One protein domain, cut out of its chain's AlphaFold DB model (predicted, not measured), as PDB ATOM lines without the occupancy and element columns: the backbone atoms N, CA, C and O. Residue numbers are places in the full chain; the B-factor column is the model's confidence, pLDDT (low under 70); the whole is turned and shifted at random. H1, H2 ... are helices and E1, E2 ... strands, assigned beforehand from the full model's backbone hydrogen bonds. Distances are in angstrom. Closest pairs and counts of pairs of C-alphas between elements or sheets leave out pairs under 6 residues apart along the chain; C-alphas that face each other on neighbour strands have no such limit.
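AT A GLANCE: This is residues 3 to 76 of the 76 residues of an uncharacterized protein of Lactobacillus reuteri (UniProt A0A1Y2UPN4). A small three-stranded antiparallel sheet, E1, E2 and E5, has one long helix, H1, running slantwise over one face, mostly over E1, while the short hairpin of E3 and E4 sits off beyond the sheet. The 74 printed residues hold five named strands, then one named helix; the sheet's order is E1 - E2 - E5, and the class is mixed, helices and strands. The whole is compact, with a radius of gyration of the C-alphas of 12.8 A and spans of 39 by 34 by 23 A.

IN THESE COORDINATES: Find C-alpha 7 at (181.893, 165.521, 116.389); from there E1, residues 7 to 14, runs 21.2 A. Next come E2, residues 20 to 25, 13.7 A long, E3, residues 31 to 33, 6.2 A, E4, residues 36 to 38, 6.0 A, and E5, residues 41 to 44, 9.9 A. H1, residues 58 to 75, runs 25.9 A to C-alpha 75 at (173.271, 168.000, 119.155).

HOW THE PARTS SIT: E1 and E2 form an antiparallel hairpin; look at N 11 and O 24, 2.8 A apart. E2 and E5 are antiparallel, with N 43 and O 23 at 2.8 A. H1 is on this sheet at a height of 9.4 A, two layers, a helix on one face of a sheet; its closest C-alphas to E1 are those of Pro 8 and Lys 68, 6.8 A. In H1 every O i to N i+4 pair is within hydrogen-bond range. In the hairpin of E3 and E4, N 33 and O 36 are 2.9 A apart. E4 runs on into E5 at 81 degrees.

THE WHOLE: The C-alphas of His 51 and Gly 76, the two farthest apart, are 39.1 A apart. The printed part has no cut. The link from E5 to H1, 13 residues, is long. Confidence is under 70 at residues 33 to 34, 45 to 52 and 76.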
ATOM      1  N   VAL A   3     181.339 161.892 110.812       82.06
ATOM      2  CA  VAL A   3     181.179 162.245 112.232       82.06
ATOM      3  C   VAL A   3     181.757 161.122 113.089       82.06
ATOM      4  O   VAL A   3     181.502 159.951 112.833       82.06
ATOM      5  N   GLY A   4     182.568 161.470 114.088       77.94
ATOM      6  CA  GLY A   4     183.066 160.538 115.104       77.94
ATOM      7  C   GLY A   4     182.449 160.803 116.479       77.94
ATOM      8  O   GLY A   4     181.698 161.758 116.654       77.94
ATOM      9  N   LYS A   5     182.844 160.010 117.489       72.31
ATOM     10  CA  LYS A   5     182.377 160.145 118.888       72.31
ATOM     11  C   LYS A   5     182.509 161.567 119.476       72.31
ATOM     12  O   LYS A   5     181.779 161.898 120.400       72.31
ATOM     13  N   GLY A   6     183.405 162.403 118.941       75.38
ATOM     14  CA  GLY A   6     183.638 163.785 119.382       75.38
ATOM     15  C   GLY A   6     183.075 164.887 118.472       75.38
ATOM     16  O   GLY A   6     183.271 166.056 118.780       75.38
ATOM     17  N   GLY A   7     182.401 164.549 117.366       83.25
ATOM     18  CA  GLY A   7     181.893 165.521 116.389       83.25
ATOM     19  C   GLY A   7     182.459 165.353 114.973       83.25
ATOM     20  O   GLY A   7     182.947 164.269 114.630       83.25
ATOM     21  N   PRO A   8     182.361 166.391 114.119       86.31
ATOM     22  CA  PRO A   8     182.798 166.333 112.727       86.31
ATOM     23  C   PRO A   8     184.287 165.987 112.613       86.31
ATOM     24  O   PRO A   8     185.132 166.655 113.208       86.31
ATOM     25  N   ARG A   9     184.604 164.951 111.831       87.31
ATOM     26  CA  ARG A   9     185.975 164.481 111.584       87.31
ATOM     27  C   ARG A   9     186.539 164.969 110.266       87.31
ATOM     28  O   ARG A   9     187.666 165.443 110.250       87.31
ATOM     29  N   SER A  10     185.765 164.891 109.188       89.81
ATOM     30  CA  SER A  10     186.214 165.357 107.877       89.81
ATOM     31  C   SER A  10     185.066 165.798 106.970       89.81
ATOM     32  O   SER A  10     183.912 165.362 107.105       89.81
ATOM     33  N   ILE A  11     185.388 166.686 106.031       89.88
ATOM     34  CA  ILE A  11     184.501 167.157 104.965       89.88
ATOM     35  C   ILE A  11     185.120 166.766 103.628       89.88
ATOM     36  O   ILE A  11     186.132 167.326 103.224       89.88
ATOM     37  N   SER A  12     184.487 165.844 102.916       90.44
ATOM     38  CA  SER A  12     184.859 165.504 101.542       90.44
ATOM     39  C   SER A  12     184.039 166.336 100.553       90.44
ATOM     40  O   SER A  12     182.815 166.413 100.667       90.44
ATOM     41  N   LEU A  13     184.723 166.944  99.588       88.06
ATOM     42  CA  LEU A  13     184.158 167.703  98.480       88.06
ATOM     43  C   LEU A  13     184.230 166.855  97.212       88.06
ATOM     44  O   LEU A  13     185.263 166.250  96.926       88.06
ATOM     45  N   TYR A  14     183.151 166.843  96.435       88.38
ATOM     46  CA  TYR A  14     183.035 166.076  95.196       88.38
ATOM     47  C   TYR A  14     182.611 166.990  94.050       88.38
ATOM     48  O   TYR A  14     181.907 167.979  94.259       88.38
ATOM     49  N   ASN A  15     183.034 166.665  92.830       85.44
ATOM     50  CA  ASN A  15     182.526 167.323  91.633       85.44
ATOM     51  C   ASN A  15     181.159 166.744  91.226       85.44
ATOM     52  O   ASN A  15     180.690 165.749  91.775       85.44
ATOM     53  N   ARG A  16     180.533 167.337  90.202       89.88
ATOM     54  CA  ARG A  16     179.235 166.875  89.671       89.88
ATOM     55  C   ARG A  16     179.256 165.447  89.111       89.88
ATOM     56  O   ARG A  16     178.201 164.850  88.965       89.88
ATOM     57  N   LYS A  17     180.438 164.910  88.794       89.44
ATOM     58  CA  LYS A  17     180.636 163.530  88.326       89.44
ATOM     59  C   LYS A  17     180.857 162.544  89.485       89.44
ATOM     60  O   LYS A  17     181.171 161.390  89.235       89.44
ATOM     61  N   GLY A  18     180.754 162.996  90.740       85.12
ATOM     62  CA  GLY A  18     180.975 162.170  91.929       85.12
ATOM     63  C   GLY A  18     182.447 161.903  92.260       85.12
ATOM     64  O   GLY A  18     182.732 161.125  93.164       85.12
ATOM     65  N   LEU A  19     183.399 162.545  91.576       84.56
ATOM     66  CA  LEU A  19     184.827 162.382  91.863       84.56
ATOM     67  C   LEU A  19     185.250 163.310  93.004       84.56
ATOM     68  O   LEU A  19     184.900 164.495  93.005       84.56
ATOM     69  N   ARG A  20     186.020 162.781  93.962       85.25
ATOM     70  CA  ARG A  20     186.525 163.543  95.113       85.25
ATOM     71  C   ARG A  20     187.489 164.632  94.638       85.25
ATOM     72  O   ARG A  20     188.526 164.335  94.055       85.25
ATOM     73  N   LEU A  21     187.136 165.886  94.904       86.06
ATOM     74  CA  LEU A  21     187.965 167.059  94.628       86.06
ATOM     75  C   LEU A  21     188.947 167.321  95.765       86.06
ATOM     76  O   LEU A  21     190.113 167.610  95.519       86.06
ATOM     77  N   ALA A  22     188.461 167.244  97.002       88.19
ATOM     78  CA  ALA A  22     189.270 167.485  98.184       88.19
ATOM     79  C   ALA A  22     188.663 166.820  99.420       88.19
ATOM     80  O   ALA A  22     187.467 166.522  99.459       88.19
ATOM     81  N   GLN A  23     189.478 166.632 100.449       90.19
ATOM     82  CA  GLN A  23     189.027 166.245 101.776       90.19
ATOM     83  C   GLN A  23     189.667 167.158 102.814       90.19
ATOM     84  O   GLN A  23     190.875 167.344 102.817       90.19
ATOM     85  N   ILE A  24     188.846 167.737 103.677       90.62
ATOM     86  CA  ILE A  24     189.265 168.602 104.771       90.62
ATOM     87  C   ILE A  24     189.161 167.791 106.053       90.62
ATOM     88  O   ILE A  24     188.049 167.501 106.501       90.62
ATOM     89  N   ASP A  25     190.292 167.465 106.657       88.06
ATOM     90  CA  ASP A  25     190.341 166.746 107.921       88.06
ATOM     91  C   ASP A  25     190.309 167.752 109.077       88.06
ATOM     92  O   ASP A  25     191.166 168.623 109.218       88.06
ATOM     93  N   ILE A  26     189.241 167.671 109.873       86.12
ATOM     94  CA  ILE A  26     188.886 168.592 110.965       86.12
ATOM     95  C   ILE A  26     189.341 168.062 112.319       86.12
ATOM     96  O   ILE A  26     189.667 168.855 113.202       86.12
ATOM     97  N   ALA A  27     189.322 166.741 112.498       81.69
ATOM     98  CA  ALA A  27     189.749 166.066 113.715       81.69
ATOM     99  C   ALA A  27     190.238 164.650 113.391       81.69
ATOM    100  O   ALA A  27     189.628 163.948 112.586       81.69
ATOM    101  N   GLY A  28     191.298 164.200 114.061       77.81
ATOM    102  CA  GLY A  28     191.937 162.915 113.782       77.81
ATOM    103  C   GLY A  28     193.449 163.015 113.923       77.81
ATOM    104  O   GLY A  28     193.939 163.762 114.769       77.81
ATOM    105  N   THR A  29     194.169 162.263 113.097       76.75
ATOM    106  CA  THR A  29     195.633 162.267 113.080       76.75
ATOM    107  C   THR A  29     196.142 163.483 112.297       76.75
ATOM    108  O   THR A  29     195.751 163.660 111.144       76.75
ATOM    109  N   PRO A  30     196.992 164.341 112.883       75.12
ATOM    110  CA  PRO A  30     197.595 165.453 112.157       75.12
ATOM    111  C   PRO A  30     198.618 164.959 111.137       75.12
ATOM    112  O   PRO A  30     199.432 164.085 111.432       75.12
ATOM    113  N   HIS A  31     198.605 165.574 109.956       73.31
ATOM    114  CA  HIS A  31     199.639 165.391 108.943       73.31
ATOM    115  C   HIS A  31     200.748 166.423 109.154       73.31
ATOM    116  O   HIS A  31     200.488 167.546 109.598       73.31
ATOM    117  N   LYS A  32     201.996 166.054 108.855       71.75
ATOM    118  CA  LYS A  32     203.106 167.010 108.883       71.75
ATOM    119  C   LYS A  32     203.080 167.834 107.599       71.75
ATOM    120  O   LYS A  32     203.302 167.301 106.523       71.75
ATOM    121  N   ILE A  33     202.850 169.136 107.725       68.50
ATOM    122  CA  ILE A  33     202.985 170.106 106.635       68.50
ATOM    123  C   ILE A  33     204.129 171.040 107.032       68.50
ATOM    124  O   ILE A  33     204.084 171.659 108.096       68.50
ATOM    125  N   ASN A  34     205.181 171.126 106.212       66.38
ATOM    126  CA  ASN A  34     206.410 171.876 106.523       66.38
ATOM    127  C   ASN A  34     207.013 171.509 107.898       66.38
ATOM    128  O   ASN A  34     207.293 172.383 108.718       66.38
ATOM    129  N   ASN A  35     207.174 170.208 108.174       74.00
ATOM    130  CA  ASN A  35     207.684 169.653 109.440       74.00
ATOM    131  C   ASN A  35     206.856 169.956 110.701       74.00
ATOM    132  O   ASN A  35     207.267 169.582 111.801       74.00
ATOM    133  N   LYS A  36     205.674 170.567 110.572       75.62
ATOM    134  CA  LYS A  36     204.774 170.837 111.697       75.62
ATOM    135  C   LYS A  36     203.508 169.989 111.574       75.62
ATOM    136  O   LYS A  36     202.945 169.926 110.485       75.62
ATOM    137  N   PRO A  37     203.056 169.317 112.648       76.38
ATOM    138  CA  PRO A  37     201.755 168.661 112.648       76.38
ATOM    139  C   PRO A  37     200.660 169.725 112.508       76.38
ATOM    140  O   PRO A  37     200.545 170.614 113.350       76.38
ATOM    141  N   GLU A  38     199.875 169.649 111.437       79.94
ATOM    142  CA  GLU A  38     198.846 170.635 111.112       79.94
ATOM    143  C   GLU A  38     197.463 169.983 111.074       79.94
ATOM    144  O   GLU A  38     197.217 168.957 110.432       79.94
ATOM    145  N   LEU A  39     196.540 170.603 111.803       81.31
ATOM    146  CA  LEU A  39     195.141 170.216 111.861       81.31
ATOM    147  C   LEU A  39     194.320 171.478 112.170       81.31
ATOM    148  O   LEU A  39     194.646 172.188 113.123       81.31
ATOM    149  N   PRO A  40     193.267 171.794 111.400       85.88
ATOM    150  CA  PRO A  40     192.791 171.092 110.204       85.88
ATOM    151  C   PRO A  40     193.734 171.207 108.994       85.88
ATOM    152  O   PRO A  40     194.417 172.217 108.841       85.88
ATOM    153  N   HIS A  41     193.721 170.208 108.108       88.19
ATOM    154  CA  HIS A  41     194.426 170.232 106.816       88.19
ATOM    155  C   HIS A  41     193.536 169.715 105.676       88.19
ATOM    156  O   HIS A  41     192.468 169.152 105.911       88.19
ATOM    157  N   VAL A  42     193.943 169.982 104.436       87.50
ATOM    158  CA  VAL A  42     193.200 169.650 103.218       87.50
ATOM    159  C   VAL A  42     194.044 168.756 102.327       87.50
ATOM    160  O   VAL A  42     195.127 169.174 101.933       87.50
ATOM    161  N   HIS A  43     193.505 167.600 101.954       87.38
ATOM    162  CA  HIS A  43     194.004 166.741 100.885       87.38
ATOM    163  C   HIS A  43     193.360 167.158  99.560       87.38
ATOM    164  O   HIS A  43     192.129 167.164  99.450       87.38
ATOM    165  N   ILE A  44     194.156 167.507  98.552       81.38
ATOM    166  CA  ILE A  44     193.678 167.854  97.208       81.38
ATOM    167  C   ILE A  44     193.770 166.629  96.298       81.38
ATOM    168  O   ILE A  44     194.830 166.034  96.133       81.38
ATOM    169  N   GLY A  45     192.660 166.303  95.639       67.38
ATOM    170  CA  GLY A  45     192.586 165.224  94.661       67.38
ATOM    171  C   GLY A  45     192.469 163.821  95.265       67.38
ATOM    172  O   GLY A  45     192.042 163.612  96.406       67.38
ATOM    173  N   PHE A  46     192.778 162.831  94.428       58.53
ATOM    174  CA  PHE A  46     192.725 161.417  94.792       58.53
ATOM    175  C   PHE A  46     194.045 160.925  95.405       58.53
ATOM    176  O   PHE A  46     194.011 160.138  96.349       58.53
ATOM    177  N   ASN A  47     195.189 161.432  94.929       52.62
ATOM    178  CA  ASN A  47     196.507 161.033  95.420       52.62
ATOM    179  C   ASN A  47     196.818 161.699  96.769       52.62
ATOM    180  O   ASN A  47     196.878 162.920  96.869       52.62
ATOM    181  N   HIS A  48     197.019 160.875  97.794       52.91
ATOM    182  CA  HIS A  48     197.537 161.283  99.100       52.91
ATOM    183  C   HIS A  48     199.065 161.475  99.031       52.91
ATOM    184  O   HIS A  48     199.718 160.718  98.309       52.91
ATOM    185  N   ASN A  49     199.595 162.440  99.806       48.50
ATOM    186  CA  ASN A  49     201.004 162.711 100.191       48.50
ATOM    187  C   ASN A  49     201.496 164.133  99.846       48.50
ATOM    188  O   ASN A  49     200.861 164.845  99.075       48.50
ATOM    189  N   GLU A  50     202.628 164.520 100.456       45.19
ATOM    190  CA  GLU A  50     203.208 165.858 100.745       45.19
ATOM    191  C   GLU A  50     203.142 166.980  99.678       45.19
ATOM    192  O   GLU A  50     203.412 168.133 100.004       45.19
ATOM    193  N   HIS A  51     202.725 166.711  98.438       56.22
ATOM    194  CA  HIS A  51     202.414 167.738  97.427       56.22
ATOM    195  C   HIS A  51     200.911 168.053  97.287       56.22
ATOM    196  O   HIS A  51     200.543 169.008  96.602       56.22
ATOM    197  N   GLY A  52     200.039 167.265  97.921       67.50
ATOM    198  CA  GLY A  52     198.580 167.413  97.904       67.50
ATOM    199  C   GLY A  52     197.979 167.899  99.225       67.50
ATOM    200  O   GLY A  52     196.794 168.232  99.254       67.50
ATOM    201  N   ASP A  53     198.779 167.978 100.291       78.19
ATOM    202  CA  ASP A  53     198.323 168.373 101.622       78.19
ATOM    203  C   ASP A  53     198.630 169.849 101.871       78.19
ATOM    204  O   ASP A  53     199.773 170.298 101.786       78.19
ATOM    205  N   ARG A  54     197.604 170.635 102.199       85.69
ATOM    206  CA  ARG A  54     197.774 172.063 102.491       85.69
ATOM    207  C   ARG A  54     196.928 172.535 103.655       85.69
ATOM    208  O   ARG A  54     195.947 171.911 104.055       85.69
ATOM    209  N   LYS A  55     197.268 173.720 104.160       85.44
ATOM    210  CA  LYS A  55     196.408 174.424 105.111       85.44
ATOM    211  C   LYS A  55     195.077 174.809 104.445       85.44
ATOM    212  O   LYS A  55     195.070 175.170 103.260       85.44
ATOM    213  N   PRO A  56     193.959 174.790 105.191       87.12
ATOM    214  CA  PRO A  56     192.685 175.258 104.678       87.12
ATOM    215  C   PRO A  56     192.757 176.749 104.360       87.12
ATOM    216  O   PRO A  56     193.239 177.548 105.177       87.12
ATOM    217  N   ASN A  57     192.250 177.112 103.186       88.75
ATOM    218  CA  ASN A  57     192.079 178.497 102.776       88.75
ATOM    219  C   ASN A  57     190.897 179.135 103.527       88.75
ATOM    220  O   ASN A  57     190.214 178.497 104.334       88.75
ATOM    221  N   TRP A  58     190.644 180.418 103.285       90.50
ATOM    222  CA  TRP A  58     189.611 181.147 104.017       90.50
ATOM    223  C   TRP A  58     188.195 180.580 103.799       90.50
ATOM    224  O   TRP A  58     187.426 180.488 104.758       90.50
ATOM    225  N   TYR A  59     187.859 180.158 102.574       88.06
ATOM    226  CA  TYR A  59     186.555 179.570 102.252       88.06
ATOM    227  C   TYR A  59     186.351 178.253 103.002       88.06
ATOM    228  O   TYR A  59     185.297 178.014 103.586       88.06
ATOM    229  N   GLU A  60     187.379 177.412 103.037       90.06
ATOM    230  CA  GLU A  60     187.340 176.118 103.714       90.06
ATOM    231  C   GLU A  60     187.276 176.279 105.228       90.06
ATOM    232  O   GLU A  60     186.512 175.576 105.882       90.06
ATOM    233  N   ARG A  61     187.988 177.256 105.801       91.12
ATOM    234  CA  ARG A  61     187.842 177.603 107.225       91.12
ATOM    235  C   ARG A  61     186.414 178.020 107.553       91.12
ATOM    236  O   ARG A  61     185.860 177.574 108.557       91.12
ATOM    237  N   ARG A  62     185.793 178.833 106.694       92.50
ATOM    238  CA  ARG A  62     184.384 179.214 106.848       92.50
ATOM    239  C   ARG A  62     183.470 177.991 106.767       92.50
ATOM    240  O   ARG A  62     182.577 177.863 107.600       92.50
ATOM    241  N   LEU A  63     183.721 177.076 105.831       90.62
ATOM    242  CA  LEU A  63     182.964 175.832 105.696       90.62
ATOM    243  C   LEU A  63     183.082 174.948 106.947       90.62
ATOM    244  O   LEU A  63     182.066 174.476 107.451       90.62
ATOM    245  N   ILE A  64     184.293 174.777 107.487       89.69
ATOM    246  CA  ILE A  64     184.531 174.052 108.744       89.69
ATOM    247  C   ILE A  64     183.697 174.663 109.873       89.69
ATOM    248  O   ILE A  64     183.047 173.929 110.616       89.69
ATOM    249  N   ASN A  65     183.688 175.993 109.998       90.94
ATOM    250  CA  ASN A  65     182.930 176.680 111.043       90.94
ATOM    251  C   ASN A  65     181.423 176.467 110.891       90.94
ATOM    252  O   ASN A  65     180.772 176.100 111.862       90.94
ATOM    253  N   VAL A  66     180.878 176.616 109.679       91.06
ATOM    254  CA  VAL A  66     179.454 176.352 109.402       91.06
ATOM    255  C   VAL A  66     179.084 174.922 109.782       91.06
ATOM    256  O   VAL A  66     178.080 174.703 110.454       91.06
ATOM    257  N   VAL A  67     179.918 173.950 109.410       88.12
ATOM    258  CA  VAL A  67     179.694 172.538 109.726       88.12
ATOM    259  C   VAL A  67     179.745 172.275 111.233       88.12
ATOM    260  O   VAL A  67     178.873 171.586 111.759       88.12
ATOM    261  N   LYS A  68     180.721 172.850 111.946       87.38
ATOM    262  CA  LYS A  68     180.811 172.748 113.411       87.38
ATOM    263  C   LYS A  68     179.590 173.368 114.094       87.38
ATOM    264  O   LYS A  68     179.008 172.740 114.974       87.38
ATOM    265  N   SER A  69     179.175 174.561 113.672       88.88
ATOM    266  CA  SER A  69     177.992 175.242 114.205       88.88
ATOM    267  C   SER A  69     176.710 174.460 113.934       88.88
ATOM    268  O   SER A  69     175.905 174.291 114.846       88.88
ATOM    269  N   ALA A  70     176.533 173.942 112.715       87.00
ATOM    270  CA  ALA A  70     175.389 173.110 112.365       87.00
ATOM    271  C   ALA A  70     175.344 171.852 113.239       87.00
ATOM    272  O   ALA A  70     174.326 171.586 113.865       87.00
ATOM    273  N   TYR A  71     176.461 171.125 113.357       85.19
ATOM    274  CA  TYR A  71     176.540 169.940 114.210       85.19
ATOM    275  C   TYR A  71     176.180 170.242 115.671       85.19
ATOM    276  O   TYR A  71     175.379 169.525 116.263       85.19
ATOM    277  N   ASN A  72     176.723 171.322 116.241       84.38
ATOM    278  CA  ASN A  72     176.417 171.719 117.615       84.38
ATOM    279  C   ASN A  72     174.935 172.072 117.798       84.38
ATOM    280  O   ASN A  72     174.358 171.701 118.812       84.38
ATOM    281  N   LYS A  73     174.314 172.728 116.810       84.31
ATOM    282  CA  LYS A  73     172.879 173.038 116.826       84.31
ATOM    283  C   LYS A  73     171.999 171.786 116.756       84.31
ATOM    284  O   LYS A  73     170.931 171.796 117.338       84.31
ATOM    285  N   TYR A  74     172.416 170.743 116.037       75.44
ATOM    286  CA  TYR A  74     171.671 169.477 115.967       75.44
ATOM    287  C   TYR A  74     171.883 168.569 117.186       75.44
ATOM    288  O   TYR A  74     171.104 167.645 117.391       75.44
ATOM    289  N   LYS A  75     172.967 168.772 117.942       72.75
ATOM    290  CA  LYS A  75     173.271 168.000 119.155       72.75
ATOM    291  C   LYS A  75     172.634 168.605 120.416       72.75
ATOM    292  O   LYS A  75     172.449 167.870 121.384       72.75
ATOM    293  N   GLY A  76     172.399 169.919 120.424       52.78
ATOM    294  CA  GLY A  76     171.660 170.627 121.477       52.78
ATOM    295  C   GLY A  76     170.159 170.546 121.262       52.78
ATOM    296  O   GLY A  76     169.451 170.611 122.285       52.78
TER     297      GLY A  76